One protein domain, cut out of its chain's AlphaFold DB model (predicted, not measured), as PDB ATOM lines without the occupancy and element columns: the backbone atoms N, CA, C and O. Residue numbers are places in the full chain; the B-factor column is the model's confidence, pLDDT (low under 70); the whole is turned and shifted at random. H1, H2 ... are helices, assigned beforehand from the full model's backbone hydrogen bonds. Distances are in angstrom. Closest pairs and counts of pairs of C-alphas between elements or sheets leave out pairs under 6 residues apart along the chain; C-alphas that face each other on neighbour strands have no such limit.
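Overview. This is residues 450 to 550 of the 912 residues of an uncharacterized protein of Piloderma croceum (strain F 1598) (UniProt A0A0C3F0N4). Three long helices, H1, H3 and H4, make an elongated bundle with their centres in a triangle; shorter H2 crosses H3 on the side away from H4. The 101 printed residues have four named helices, H1 to H4 in order: all helix. The whole is compact, radius of gyration of the C-alphas 13.6 A, spanning 42 by 26 by 20 A.

Along the chain. H1, residues 450 to 475, begins at C-alpha (-36.081, -12.172, 19.625) and is 38.8 A long. H2 is residues 482 to 496. H3, residues 502 to 521, measures 28.7 A. H4, residues 526 to 550, measures 36.3 A and ends at C-alpha (-26.251, -21.953, 2.958).

Arrangement. H3 and H4 form a helical hairpin, closest C-alphas Ile 515 and Gly 533, 5.6 A. H2 touches H3 at a steep tilt of 51 degrees, closest C-alphas Ala 489 and Val 509, 5.6 A. H2 and H4 are apart. O i to N i+4 pairs are within hydrogen-bond range throughout H1 and H2, in 15 of 16 in H3 and 20 of 21 in H4.

Size, cuts and confidence. The printed part has no cut. pLDDT is under 70 at residues 450 to 463, 465 to 479 and 549 to 550.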
ATOM      1  N   ALA A 450     -35.114 -11.282  18.989       38.88
ATOM      2  CA  ALA A 450     -36.081 -12.172  19.625       38.88
ATOM      3  C   ALA A 450     -35.700 -13.649  19.421       38.88
ATOM      4  O   ALA A 450     -35.768 -14.435  20.369       38.88
ATOM      5  N   ALA A 451     -35.234 -14.010  18.218       44.28
ATOM      6  CA  ALA A 451     -34.694 -15.337  17.939       44.28
ATOM      7  C   ALA A 451     -33.470 -15.640  18.825       44.28
ATOM      8  O   ALA A 451     -33.507 -16.631  19.556       44.28
ATOM      9  N   ASP A 452     -32.463 -14.756  18.853       42.75
ATOM     10  CA  ASP A 452     -31.255 -14.891  19.688       42.75
ATOM     11  C   ASP A 452     -31.592 -15.129  21.170       42.75
ATOM     12  O   ASP A 452     -31.077 -16.064  21.789       42.75
ATOM     13  N   LEU A 453     -32.496 -14.327  21.748       29.72
ATOM     14  CA  LEU A 453     -32.884 -14.460  23.155       29.72
ATOM     15  C   LEU A 453     -33.623 -15.782  23.427       29.72
ATOM     16  O   LEU A 453     -33.335 -16.462  24.413       29.72
ATOM     17  N   SER A 454     -34.536 -16.181  22.535       45.53
ATOM     18  CA  SER A 454     -35.258 -17.457  22.652       45.53
ATOM     19  C   SER A 454     -34.330 -18.676  22.540       45.53
ATOM     20  O   SER A 454     -34.569 -19.702  23.179       45.53
ATOM     21  N   PHE A 455     -33.253 -18.553  21.762       46.94
ATOM     22  CA  PHE A 455     -32.235 -19.578  21.553       46.94
ATOM     23  C   PHE A 455     -31.288 -19.689  22.757       46.94
ATOM     24  O   PHE A 455     -30.981 -20.797  23.198       46.94
ATOM     25  N   PHE A 456     -30.893 -18.556  23.347       36.41
ATOM     26  CA  PHE A 456     -30.037 -18.516  24.536       36.41
ATOM     27  C   PHE A 456     -30.701 -19.184  25.751       36.41
ATOM     28  O   PHE A 456     -30.080 -20.013  26.413       36.41
ATOM     29  N   ILE A 457     -31.993 -18.920  25.986       41.06
ATOM     30  CA  ILE A 457     -32.768 -19.551  27.074       41.06
ATOM     31  C   ILE A 457     -32.842 -21.083  26.898       41.06
ATOM     32  O   ILE A 457     -32.719 -21.833  27.866       41.06
ATOM     33  N   ARG A 458     -32.969 -21.576  25.657       58.91
ATOM     34  CA  ARG A 458     -32.968 -23.024  25.355       58.91
ATOM     35  C   ARG A 458     -31.591 -23.665  25.559       58.91
ATOM     36  O   ARG A 458     -31.513 -24.835  25.933       58.91
ATOM     37  N   ALA A 459     -30.506 -22.914  25.359       50.31
ATOM     38  CA  ALA A 459     -29.153 -23.377  25.666       50.31
ATOM     39  C   ALA A 459     -28.928 -23.551  27.182       50.31
ATOM     40  O   ALA A 459     -28.240 -24.492  27.584       50.31
ATOM     41  N   GLU A 460     -29.554 -22.723  28.027       55.75
ATOM     42  CA  GLU A 460     -29.536 -22.923  29.484       55.75
ATOM     43  C   GLU A 460     -30.304 -24.188  29.899       55.75
ATOM     44  O   GLU A 460     -29.772 -24.978  30.674       55.75
ATOM     45  N   SER A 461     -31.456 -24.502  29.293       59.91
ATOM     46  CA  SER A 461     -32.106 -25.806  29.536       59.91
ATOM     47  C   SER A 461     -31.214 -26.999  29.149       59.91
ATOM     48  O   SER A 461     -31.180 -28.008  29.849       59.91
ATOM     49  N   GLY A 462     -30.429 -26.879  28.071       61.16
ATOM     50  CA  GLY A 462     -29.436 -27.892  27.691       61.16
ATOM     51  C   GLY A 462     -28.330 -28.098  28.739       61.16
ATOM     52  O   GLY A 462     -27.867 -29.223  28.936       61.16
ATOM     53  N   ARG A 463     -27.935 -27.034  29.450       62.84
ATOM     54  CA  ARG A 463     -26.958 -27.077  30.553       62.84
ATOM     55  C   ARG A 463     -27.492 -27.853  31.757       62.84
ATOM     56  O   ARG A 463     -26.729 -28.613  32.356       62.84
ATOM     57  N   ASP A 464     -28.768 -27.695  32.093       71.19
ATOM     58  CA  ASP A 464     -29.382 -28.382  33.237       71.19
ATOM     59  C   ASP A 464     -29.446 -29.899  33.010       71.19
ATOM     60  O   ASP A 464     -29.087 -30.672  33.898       71.19
ATOM     61  N   ILE A 465     -29.783 -30.335  31.791       65.25
ATOM     62  CA  ILE A 465     -29.785 -31.752  31.383       65.25
ATOM     63  C   ILE A 465     -28.377 -32.357  31.488       65.25
ATOM     64  O   ILE A 465     -28.199 -33.441  32.047       65.25
ATOM     65  N   ILE A 466     -27.365 -31.645  30.975       66.94
ATOM     66  CA  ILE A 466     -25.955 -32.060  31.051       66.94
ATOM     67  C   ILE A 466     -25.503 -32.174  32.514       66.94
ATOM     68  O   ILE A 466     -24.845 -33.149  32.873       66.94
ATOM     69  N   SER A 467     -25.896 -31.224  33.364       68.62
ATOM     70  CA  SER A 467     -25.537 -31.205  34.789       68.62
ATOM     71  C   SER A 467     -26.229 -32.332  35.568       68.62
ATOM     72  O   SER A 467     -25.584 -33.033  36.346       68.62
ATOM     73  N   ALA A 468     -27.519 -32.573  35.315       69.50
ATOM     74  CA  ALA A 468     -28.272 -33.670  35.920       69.50
ATOM     75  C   ALA A 468     -27.689 -35.045  35.549       69.50
ATOM     76  O   ALA A 468     -27.549 -35.911  36.414       69.50
ATOM     77  N   TYR A 469     -27.292 -35.238  34.284       65.88
ATOM     78  CA  TYR A 469     -26.642 -36.477  33.858       65.88
ATOM     79  C   TYR A 469     -25.220 -36.618  34.417       65.88
ATOM     80  O   TYR A 469     -24.858 -37.710  34.842       65.88
ATOM     81  N   ALA A 470     -24.423 -35.545  34.461       62.00
ATOM     82  CA  ALA A 470     -23.077 -35.581  35.041       62.00
ATOM     83  C   ALA A 470     -23.101 -35.985  36.525       62.00
ATOM     84  O   ALA A 470     -22.322 -36.845  36.934       62.00
ATOM     85  N   ASN A 471     -24.048 -35.451  37.302       68.88
ATOM     86  CA  ASN A 471     -24.248 -35.837  38.701       68.88
ATOM     87  C   ASN A 471     -24.691 -37.311  38.817       68.88
ATOM     88  O   ASN A 471     -24.079 -38.088  39.543       68.88
ATOM     89  N   SER A 472     -25.687 -37.732  38.027       60.38
ATOM     90  CA  SER A 472     -26.168 -39.125  38.006       60.38
ATOM     91  C   SER A 472     -25.079 -40.139  37.606       60.38
ATOM     92  O   SER A 472     -25.021 -41.250  38.138       60.38
ATOM     93  N   ALA A 473     -24.172 -39.753  36.704       57.22
ATOM     94  CA  ALA A 473     -23.030 -40.566  36.285       57.22
ATOM     95  C   ALA A 473     -21.924 -40.656  37.357       57.22
ATOM     96  O   ALA A 473     -21.215 -41.658  37.396       57.22
ATOM     97  N   ALA A 474     -21.790 -39.653  38.232       57.16
ATOM     98  CA  ALA A 474     -20.893 -39.711  39.386       57.16
ATOM     99  C   ALA A 474     -21.445 -40.622  40.502       57.16
ATOM    100  O   ALA A 474     -20.686 -41.369  41.119       57.16
ATOM    101  N   ASP A 475     -22.764 -40.606  40.718       56.38
ATOM    102  CA  ASP A 475     -23.432 -41.405  41.756       56.38
ATOM    103  C   ASP A 475     -23.629 -42.889  41.375       56.38
ATOM    104  O   ASP A 475     -23.835 -43.730  42.255       56.38
ATOM    105  N   SER A 476     -23.582 -43.249  40.082       49.09
ATOM    106  CA  SER A 476     -23.921 -44.604  39.617       49.09
ATOM    107  C   SER A 476     -22.815 -45.314  38.816       49.09
ATOM    108  O   SER A 476     -22.626 -45.113  37.622       49.09
ATOM    109  N   ASN A 477     -22.181 -46.309  39.450       52.59
ATOM    110  CA  ASN A 477     -21.306 -47.309  38.803       52.59
ATOM    111  C   ASN A 477     -22.062 -48.289  37.859       52.59
ATOM    112  O   ASN A 477     -21.596 -49.400  37.603       52.59
ATOM    113  N   ALA A 478     -23.250 -47.929  37.369       52.12
ATOM    114  CA  ALA A 478     -24.105 -48.793  36.562       52.12
ATOM    115  C   ALA A 478     -23.848 -48.582  35.060       52.12
ATOM    116  O   ALA A 478     -23.963 -47.470  34.542       52.12
ATOM    117  N   GLU A 479     -23.548 -49.655  34.322       65.62
ATOM    118  CA  GLU A 479     -23.386 -49.581  32.866       65.62
ATOM    119  C   GLU A 479     -24.736 -49.396  32.146       65.62
ATOM    120  O   GLU A 479     -25.345 -50.353  31.667       65.62
ATOM    121  N   LEU A 480     -25.193 -48.146  32.018       74.81
ATOM    122  CA  LEU A 480     -26.270 -47.793  31.088       74.81
ATOM    123  C   LEU A 480     -25.866 -48.172  29.656       74.81
ATOM    124  O   LEU A 480     -24.788 -47.778  29.196       74.81
ATOM    125  N   SER A 481     -26.732 -48.885  28.931       82.06
ATOM    126  CA  SER A 481     -26.487 -49.248  27.530       82.06
ATOM    127  C   SER A 481     -26.441 -48.015  26.617       82.06
ATOM    128  O   SER A 481     -27.027 -46.971  26.917       82.06
ATOM    129  N   ASP A 482     -25.758 -48.129  25.475       73.88
ATOM    130  CA  ASP A 482     -25.700 -47.037  24.490       73.88
ATOM    131  C   ASP A 482     -27.098 -46.697  23.930       73.88
ATOM    132  O   ASP A 482     -27.394 -45.531  23.683       73.88
ATOM    133  N   GLU A 483     -27.986 -47.691  23.828       76.94
ATOM    134  CA  GLU A 483     -29.408 -47.524  23.497       76.94
ATOM    135  C   GLU A 483     -30.152 -46.687  24.551       76.94
ATOM    136  O   GLU A 483     -30.887 -45.764  24.208       76.94
ATOM    137  N   HIS A 484     -29.918 -46.938  25.845       78.31
ATOM    138  CA  HIS A 484     -30.537 -46.148  26.909       78.31
ATOM    139  C   HIS A 484     -30.040 -44.691  26.897       78.31
ATOM    140  O   HIS A 484     -30.836 -43.770  27.077       78.31
ATOM    141  N   ARG A 485     -28.753 -44.452  26.596       75.06
ATOM    142  CA  ARG A 485     -28.219 -43.087  26.411       75.06
ATOM    143  C   ARG A 485     -28.791 -42.396  25.173       75.06
ATOM    144  O   ARG A 485     -29.095 -41.208  25.250       75.06
ATOM    145  N   TYR A 486     -28.990 -43.121  24.070       79.69
ATOM    146  CA  TYR A 486     -29.682 -42.593  22.891       79.69
ATOM    147  C   TYR A 486     -31.121 -42.185  23.231       79.69
ATOM    148  O   TYR A 486     -31.535 -41.083  22.889       79.69
ATOM    149  N   ASN A 487     -31.854 -43.013  23.980       75.06
ATOM    150  CA  ASN A 487     -33.226 -42.710  24.390       75.06
ATOM    151  C   ASN A 487     -33.310 -41.504  25.348       75.06
ATOM    152  O   ASN A 487     -34.203 -40.673  25.183       75.06
ATOM    153  N   ILE A 488     -32.362 -41.347  26.285       78.06
ATOM    154  CA  ILE A 488     -32.252 -40.145  27.134       78.06
ATOM    155  C   ILE A 488     -31.987 -38.895  26.282       78.06
ATOM    156  O   ILE A 488     -32.704 -37.905  26.414       78.06
ATOM    157  N   ALA A 489     -31.000 -38.937  25.380       76.06
ATOM    158  CA  ALA A 489     -30.686 -37.815  24.494       76.06
ATOM    159  C   ALA A 489     -31.855 -37.464  23.557       76.06
ATOM    160  O   ALA A 489     -32.144 -36.291  23.338       76.06
ATOM    161  N   TYR A 490     -32.560 -38.472  23.039       81.56
ATOM    162  CA  TYR A 490     -33.730 -38.296  22.186       81.56
ATOM    163  C   TYR A 490     -34.898 -37.647  22.937       81.56
ATOM    164  O   TYR A 490     -35.486 -36.691  22.433       81.56
ATOM    165  N   ALA A 491     -35.202 -38.108  24.154       75.19
ATOM    166  CA  ALA A 491     -36.230 -37.505  25.003       75.19
ATOM    167  C   ALA A 491     -35.885 -36.051  25.367       75.19
ATOM    168  O   ALA A 491     -36.717 -35.163  25.190       75.19
ATOM    169  N   ALA A 492     -34.640 -35.793  25.781       77.44
ATOM    170  CA  ALA A 492     -34.135 -34.453  26.077       77.44
ATOM    171  C   ALA A 492     -34.260 -33.499  24.875       77.44
ATOM    172  O   ALA A 492     -34.772 -32.387  25.008       77.44
ATOM    173  N   VAL A 493     -33.843 -33.934  23.680       79.06
ATOM    174  CA  VAL A 493     -33.936 -33.090  22.481       79.06
ATOM    175  C   VAL A 493     -35.389 -32.866  22.059       79.06
ATOM    176  O   VAL A 493     -35.742 -31.748  21.680       79.06
ATOM    177  N   GLN A 494     -36.254 -33.879  22.150       78.31
ATOM    178  CA  GLN A 494     -37.669 -33.712  21.811       78.31
ATOM    179  C   GLN A 494     -38.409 -32.793  22.785       78.31
ATOM    180  O   GLN A 494     -39.243 -32.011  22.330       78.31
ATOM    181  N   ASP A 495     -38.115 -32.841  24.088       75.44
ATOM    182  CA  ASP A 495     -38.830 -32.015  25.063       75.44
ATOM    183  C   ASP A 495     -38.381 -30.544  25.042       75.44
ATOM    184  O   ASP A 495     -39.226 -29.646  25.069       75.44
ATOM    185  N   HIS A 496     -37.080 -30.274  24.902       80.12
ATOM    186  CA  HIS A 496     -36.542 -28.907  24.965       80.12
ATOM    187  C   HIS A 496     -36.417 -28.200  23.603       80.12
ATOM    188  O   HIS A 496     -36.364 -26.971  23.555       80.12
ATOM    189  N   PHE A 497     -36.428 -28.936  22.484       83.44
ATOM    190  CA  PHE A 497     -36.333 -28.371  21.129       83.44
ATOM    191  C   PHE A 497     -37.541 -28.738  20.252       83.44
ATOM    192  O   PHE A 497     -37.391 -29.015  19.059       83.44
ATOM    193  N   LYS A 498     -38.752 -28.717  20.832       78.56
ATOM    194  CA  LYS A 498     -40.023 -29.060  20.159       78.56
ATOM    195  C   LYS A 498     -40.174 -28.416  18.773       78.56
ATOM    196  O   LYS A 498     -40.470 -29.143  17.827       78.56
ATOM    197  N   ASP A 499     -39.872 -27.123  18.648       74.94
ATOM    198  CA  ASP A 499     -40.088 -26.323  17.426       74.94
ATOM    199  C   ASP A 499     -38.960 -26.416  16.374       74.94
ATOM    200  O   ASP A 499     -39.067 -25.821  15.303       74.94
ATOM    201  N   ILE A 500     -37.850 -27.108  16.659       79.88
ATOM    202  CA  ILE A 500     -36.738 -27.238  15.700       79.88
ATOM    203  C   ILE A 500     -37.101 -28.251  14.601       79.88
ATOM    204  O   ILE A 500     -37.691 -29.291  14.885       79.88
ATOM    205  N   ASN A 501     -36.720 -27.979  13.343       84.69
ATOM    206  CA  ASN A 501     -36.944 -28.898  12.217       84.69
ATOM    207  C   ASN A 501     -36.397 -30.312  12.524       84.69
ATOM    208  O   ASN A 501     -35.300 -30.458  13.067       84.69
ATOM    209  N   ALA A 502     -37.145 -31.356  12.157       75.38
ATOM    210  CA  ALA A 502     -36.840 -32.753  12.465       75.38
ATOM    211  C   ALA A 502     -35.433 -33.189  12.010       75.38
ATOM    212  O   ALA A 502     -34.750 -33.894  12.755       75.38
ATOM    213  N   ASP A 503     -34.970 -32.709  10.851       76.81
ATOM    214  CA  ASP A 503     -33.619 -32.985  10.338       76.81
ATOM    215  C   ASP A 503     -32.528 -32.492  11.307       76.81
ATOM    216  O   ASP A 503     -31.540 -33.178  11.567       76.81
ATOM    217  N   TYR A 504     -32.739 -31.319  11.908       85.44
ATOM    218  CA  TYR A 504     -31.837 -30.733  12.896       85.44
ATOM    219  C   TYR A 504     -31.974 -31.382  14.280       85.44
ATOM    220  O   TYR A 504     -30.979 -31.474  15.002       85.44
ATOM    221  N   LYS A 505     -33.162 -31.891  14.649       84.12
ATOM    222  CA  LYS A 505     -33.327 -32.687  15.880       84.12
ATOM    223  C   LYS A 505     -32.427 -33.925  15.864       84.12
ATOM    224  O   LYS A 505     -31.848 -34.246  16.895       84.12
ATOM    225  N   PHE A 506     -32.257 -34.585  14.715       84.00
ATOM    226  CA  PHE A 506     -31.361 -35.742  14.608       84.00
ATOM    227  C   PHE A 506     -29.900 -35.372  14.917       84.00
ATOM    228  O   PHE A 506     -29.290 -35.980  15.794       84.00
ATOM    229  N   THR A 507     -29.368 -34.315  14.292       87.19
ATOM    230  CA  THR A 507     -28.005 -33.818  14.573       87.19
ATOM    231  C   THR A 507     -27.828 -33.388  16.032       87.19
ATOM    232  O   THR A 507     -26.779 -33.636  16.625       87.19
ATOM    233  N   LEU A 508     -28.851 -32.782  16.647       86.44
ATOM    234  CA  LEU A 508     -28.826 -32.462  18.077       86.44
ATOM    235  C   LEU A 508     -28.747 -33.728  18.943       86.44
ATOM    236  O   LEU A 508     -27.939 -33.758  19.868       86.44
ATOM    237  N   VAL A 509     -29.514 -34.779  18.634       89.25
ATOM    238  CA  VAL A 509     -29.448 -36.058  19.366       89.25
ATOM    239  C   VAL A 509     -28.065 -36.696  19.248       89.25
ATOM    240  O   VAL A 509     -27.530 -37.123  20.268       89.25
ATOM    241  N   GLU A 510     -27.444 -36.707  18.065       88.88
ATOM    242  CA  GLU A 510     -26.070 -37.209  17.907       88.88
ATOM    243  C   GLU A 510     -25.068 -36.416  18.762       88.88
ATOM    244  O   GLU A 510     -24.283 -37.014  19.502       88.88
ATOM    245  N   CYS A 511     -25.147 -35.080  18.756       88.44
ATOM    246  CA  CYS A 511     -24.287 -34.236  19.587       88.44
ATOM    247  C   CYS A 511     -24.517 -34.443  21.093       88.44
ATOM    248  O   CYS A 511     -23.547 -34.539  21.844       88.44
ATOM    249  N   PHE A 512     -25.766 -34.572  21.555       87.56
ATOM    250  CA  PHE A 512     -26.049 -34.914  22.953       87.56
ATOM    251  C   PHE A 512     -25.516 -36.309  23.305       87.56
ATOM    252  O   PHE A 512     -24.860 -36.460  24.332       87.56
ATOM    253  N   VAL A 513     -25.703 -37.317  22.448       88.25
ATOM    254  CA  VAL A 513     -25.146 -38.666  22.648       88.25
ATOM    255  C   VAL A 513     -23.616 -38.639  22.763       88.25
ATOM    256  O   VAL A 513     -23.064 -39.339  23.615       88.25
ATOM    257  N   ASP A 514     -22.922 -37.823  21.972       88.00
ATOM    258  CA  ASP A 514     -21.464 -37.685  22.059       88.00
ATOM    259  C   ASP A 514     -21.005 -36.906  23.305       88.00
ATOM    260  O   ASP A 514     -20.002 -37.292  23.909       88.00
ATOM    261  N   ILE A 515     -21.774 -35.921  23.790       87.69
ATOM    262  CA  ILE A 515     -21.557 -35.304  25.115       87.69
ATOM    263  C   ILE A 515     -21.722 -36.351  26.231       87.69
ATOM    264  O   ILE A 515     -20.866 -36.449  27.110       87.69
ATOM    265  N   LEU A 516     -22.758 -37.196  26.182       86.69
ATOM    266  CA  LEU A 516     -22.986 -38.257  27.177       86.69
ATOM    267  C   LEU A 516     -21.876 -39.329  27.158       86.69
ATOM    268  O   LEU A 516     -21.476 -39.824  28.216       86.69
ATOM    269  N   LYS A 517     -21.336 -39.675  25.977       87.50
ATOM    270  CA  LYS A 517     -20.144 -40.540  25.844       87.50
ATOM    271  C   LYS A 517     -18.891 -39.867  26.410       87.50
ATOM    272  O   LYS A 517     -18.114 -40.529  27.092       87.50
ATOM    273  N   MET A 518     -18.688 -38.580  26.132       92.06
ATOM    274  CA  MET A 518     -17.549 -37.805  26.634       92.06
ATOM    275  C   MET A 518     -17.568 -37.721  28.166       92.06
ATOM    276  O   MET A 518     -16.543 -37.983  28.785       92.06
ATOM    277  N   ILE A 519     -18.733 -37.451  28.768       87.00
ATOM    278  CA  ILE A 519     -18.938 -37.464  30.225       87.00
ATOM    279  C   ILE A 519     -18.571 -38.831  30.812       87.00
ATOM    280  O   ILE A 519     -17.757 -38.894  31.724       87.00
ATOM    281  N   ARG A 520     -19.091 -39.932  30.246       84.38
ATOM    282  CA  ARG A 520     -18.790 -41.295  30.724       84.38
ATOM    283  C   ARG A 520     -17.303 -41.661  30.633       84.38
ATOM    284  O   ARG A 520     -16.791 -42.363  31.497       84.38
ATOM    285  N   ASN A 521     -16.635 -41.259  29.554       87.62
ATOM    286  CA  ASN A 521     -15.285 -41.725  29.224       87.62
ATOM    287  C   ASN A 521     -14.167 -40.824  29.780       87.62
ATOM    288  O   ASN A 521     -12.989 -41.100  29.539       87.62
ATOM    289  N   SER A 522     -14.512 -39.739  30.475       86.75
ATOM    290  CA  SER A 522     -13.560 -38.777  31.027       86.75
ATOM    291  C   SER A 522     -13.312 -39.020  32.512       86.75
ATOM    292  O   SER A 522     -14.223 -39.352  33.260       86.75
ATOM    293  N   THR A 523     -12.080 -38.778  32.954       88.94
ATOM    294  CA  THR A 523     -11.706 -38.719  34.377       88.94
ATOM    295  C   THR A 523     -11.491 -37.273  34.843       88.94
ATOM    296  O   THR A 523     -10.689 -37.028  35.743       88.94
ATOM    297  N   ALA A 524     -12.100 -36.300  34.158       87.75
ATOM    298  CA  ALA A 524     -12.015 -34.884  34.502       87.75
ATOM    299  C   ALA A 524     -13.116 -34.485  35.497       87.75
ATOM    300  O   ALA A 524     -14.203 -35.057  35.488       87.75
ATOM    301  N   GLU A 525     -12.833 -33.470  36.314       87.50
ATOM    302  CA  GLU A 525     -13.786 -32.909  37.281       87.50
ATOM    303  C   GLU A 525     -15.108 -32.470  36.612       87.50
ATOM    304  O   GLU A 525     -15.067 -31.983  35.472       87.50
ATOM    305  N   PRO A 526     -16.267 -32.554  37.302       80.31
ATOM    306  CA  PRO A 526     -17.575 -32.212  36.732       80.31
ATOM    307  C   PRO A 526     -17.637 -30.828  36.068       80.31
ATOM    308  O   PRO A 526     -18.192 -30.699  34.978       80.31
ATOM    309  N   ASP A 527     -16.991 -29.813  36.650       80.00
ATOM    310  CA  ASP A 527     -16.907 -28.464  36.068       80.00
ATOM    311  C   ASP A 527     -16.163 -28.444  34.720       80.00
ATOM    312  O   ASP A 527     -16.553 -27.734  33.790       80.00
ATOM    313  N   GLN A 528     -15.102 -29.245  34.575       80.75
ATOM    314  CA  GLN A 528     -14.358 -29.354  33.315       80.75
ATOM    315  C   GLN A 528     -15.176 -30.098  32.258       80.75
ATOM    316  O   GLN A 528     -15.155 -29.716  31.086       80.75
ATOM    317  N   LEU A 529     -15.924 -31.125  32.667       81.00
ATOM    318  CA  LEU A 529     -16.856 -31.843  31.800       81.00
ATOM    319  C   LEU A 529     -18.014 -30.959  31.326       81.00
ATOM    320  O   LEU A 529     -18.367 -31.009  30.146       81.00
ATOM    321  N   LEU A 530     -18.552 -30.105  32.198       79.81
ATOM    322  CA  LEU A 530     -19.585 -29.131  31.846       79.81
ATOM    323  C   LEU A 530     -19.073 -28.133  30.794       79.81
ATOM    324  O   LEU A 530     -19.743 -27.911  29.786       79.81
ATOM    325  N   ILE A 531     -17.862 -27.592  30.979       85.25
ATOM    326  CA  ILE A 531     -17.222 -26.673  30.021       85.25
ATOM    327  C   ILE A 531     -16.965 -27.361  28.668       85.25
ATOM    328  O   ILE A 531     -17.251 -26.785  27.618       85.25
ATOM    329  N   GLN A 532     -16.470 -28.604  28.668       84.12
ATOM    330  CA  GLN A 532     -16.247 -29.374  27.435       84.12
ATOM    331  C   GLN A 532     -17.567 -29.699  26.714       84.12
ATOM    332  O   GLN A 532     -17.638 -29.610  25.486       84.12
ATOM    333  N   GLY A 533     -18.632 -30.011  27.460       85.12
ATOM    334  CA  GLY A 533     -19.966 -30.262  26.907       85.12
ATOM    335  C   GLY A 533     -20.577 -29.010  26.278       85.12
ATOM    336  O   GLY A 533     -21.143 -29.082  25.188       85.12
ATOM    337  N   GLN A 534     -20.397 -27.851  26.916       82.38
ATOM    338  CA  GLN A 534     -20.819 -26.550  26.389       82.38
ATOM    339  C   GLN A 534     -20.074 -26.168  25.101       82.38
ATOM    340  O   GLN A 534     -20.713 -25.721  24.150       82.38
ATOM    341  N   ASP A 535     -18.756 -26.376  25.023       85.88
ATOM    342  CA  ASP A 535     -17.963 -26.152  23.801       85.88
ATOM    343  C   ASP A 535     -18.406 -27.084  22.657       85.88
ATOM    344  O   ASP A 535     -18.633 -26.625  21.535       85.88
ATOM    345  N   LEU A 536     -18.627 -28.375  22.933       84.25
ATOM    346  CA  LEU A 536     -19.073 -29.331  21.914       84.25
ATOM    347  C   LEU A 536     -20.496 -29.024  21.411       84.25
ATOM    348  O   LEU A 536     -20.717 -28.990  20.198       84.25
ATOM    349  N   LEU A 537     -21.430 -28.693  22.311       84.19
ATOM    350  CA  LEU A 537     -22.781 -28.243  21.951       84.19
ATOM    351  C   LEU A 537     -22.743 -26.941  21.132       84.19
ATOM    352  O   LEU A 537     -23.403 -26.847  20.098       84.19
ATOM    353  N   SER A 538     -21.920 -25.968  21.534       82.88
ATOM    354  CA  SER A 538     -21.765 -24.686  20.830       82.88
ATOM    355  C   SER A 538     -21.228 -24.869  19.408       82.88
ATOM    356  O   SER A 538     -21.700 -24.215  18.478       82.88
ATOM    357  N   ARG A 539     -20.283 -25.796  19.202       84.38
ATOM    358  CA  ARG A 539     -19.779 -26.156  17.864       84.38
ATOM    359  C   ARG A 539     -20.845 -26.831  17.008       84.38
ATOM    360  O   ARG A 539     -20.961 -26.498  15.829       84.38
ATOM    361  N   CYS A 540     -21.636 -27.739  17.581       83.56
ATOM    362  CA  CYS A 540     -22.760 -28.354  16.874       83.56
ATOM    363  C   CYS A 540     -23.788 -27.306  16.428       83.56
ATOM    364  O   CYS A 540     -24.143 -27.265  15.252       83.56
ATOM    365  N   LEU A 541     -24.200 -26.409  17.329       82.81
ATOM    366  CA  LEU A 541     -25.142 -25.324  17.034       82.81
ATOM    367  C   LEU A 541     -24.588 -24.326  16.002       82.81
ATOM    368  O   LEU A 541     -25.304 -23.934  15.083       82.81
ATOM    369  N   GLY A 542     -23.302 -23.971  16.086       85.19
ATOM    370  CA  GLY A 542     -22.638 -23.128  15.087       85.19
ATOM    371  C   GLY A 542     -22.613 -23.763  13.692       85.19
ATOM    372  O   GLY A 542     -22.919 -23.097  12.704       85.19
ATOM    373  N   ASN A 543     -22.323 -25.065  13.598       80.69
ATOM    374  CA  ASN A 543     -22.394 -25.805  12.335       80.69
ATOM    375  C   ASN A 543     -23.831 -25.889  11.791       80.69
ATOM    376  O   ASN A 543     -24.027 -25.791  10.580       80.69
ATOM    377  N   LEU A 544     -24.829 -26.026  12.672       81.94
ATOM    378  CA  LEU A 544     -26.252 -26.055  12.326       81.94
ATOM    379  C   LEU A 544     -26.693 -24.737  11.662       81.94
ATOM    380  O   LEU A 544     -27.229 -24.747  10.555       81.94
ATOM    381  N   LEU A 545     -26.378 -23.602  12.297       79.75
ATOM    382  CA  LEU A 545     -26.673 -22.253  11.795       79.75
ATOM    383  C   LEU A 545     -25.948 -21.963  10.469       79.75
ATOM    384  O   LEU A 545     -26.552 -21.470   9.516       79.75
ATOM    385  N   MET A 546     -24.670 -22.342  10.363       78.50
ATOM    386  CA  MET A 546     -23.890 -22.207   9.125       78.50
ATOM    387  C   MET A 546     -24.354 -23.143   7.997       78.50
ATOM    388  O   MET A 546     -23.997 -22.912   6.840       78.50
ATOM    389  N   SER A 547     -25.126 -24.188   8.309       72.44
ATOM    390  CA  SER A 547     -25.804 -25.033   7.323       72.44
ATOM    391  C   SER A 547     -27.098 -24.370   6.840       72.44
ATOM    392  O   SER A 547     -27.278 -24.195   5.636       72.44
ATOM    393  N   ALA A 548     -27.938 -23.897   7.768       70.94
ATOM    394  CA  ALA A 548     -29.204 -23.217   7.471       70.94
ATOM    395  C   ALA A 548     -29.028 -21.954   6.602       70.94
ATOM    396  O   ALA A 548     -29.797 -21.737   5.669       70.94
ATOM    397  N   HIS A 549     -27.980 -21.157   6.834       67.50
ATOM    398  CA  HIS A 549     -27.687 -19.996   5.983       67.50
ATOM    399  C   HIS A 549     -27.279 -20.359   4.545       67.50
ATOM    400  O   HIS A 549     -27.491 -19.565   3.633       67.50
ATOM    401  N   ARG A 550     -26.709 -21.548   4.303       66.06
ATOM    402  CA  ARG A 550     -26.251 -21.953   2.958       66.06
ATOM    403  C   ARG A 550     -27.366 -22.447   2.049       66.06
ATOM    404  O   ARG A 550     -27.151 -22.533   0.844       66.06
TER     405      ARG A 550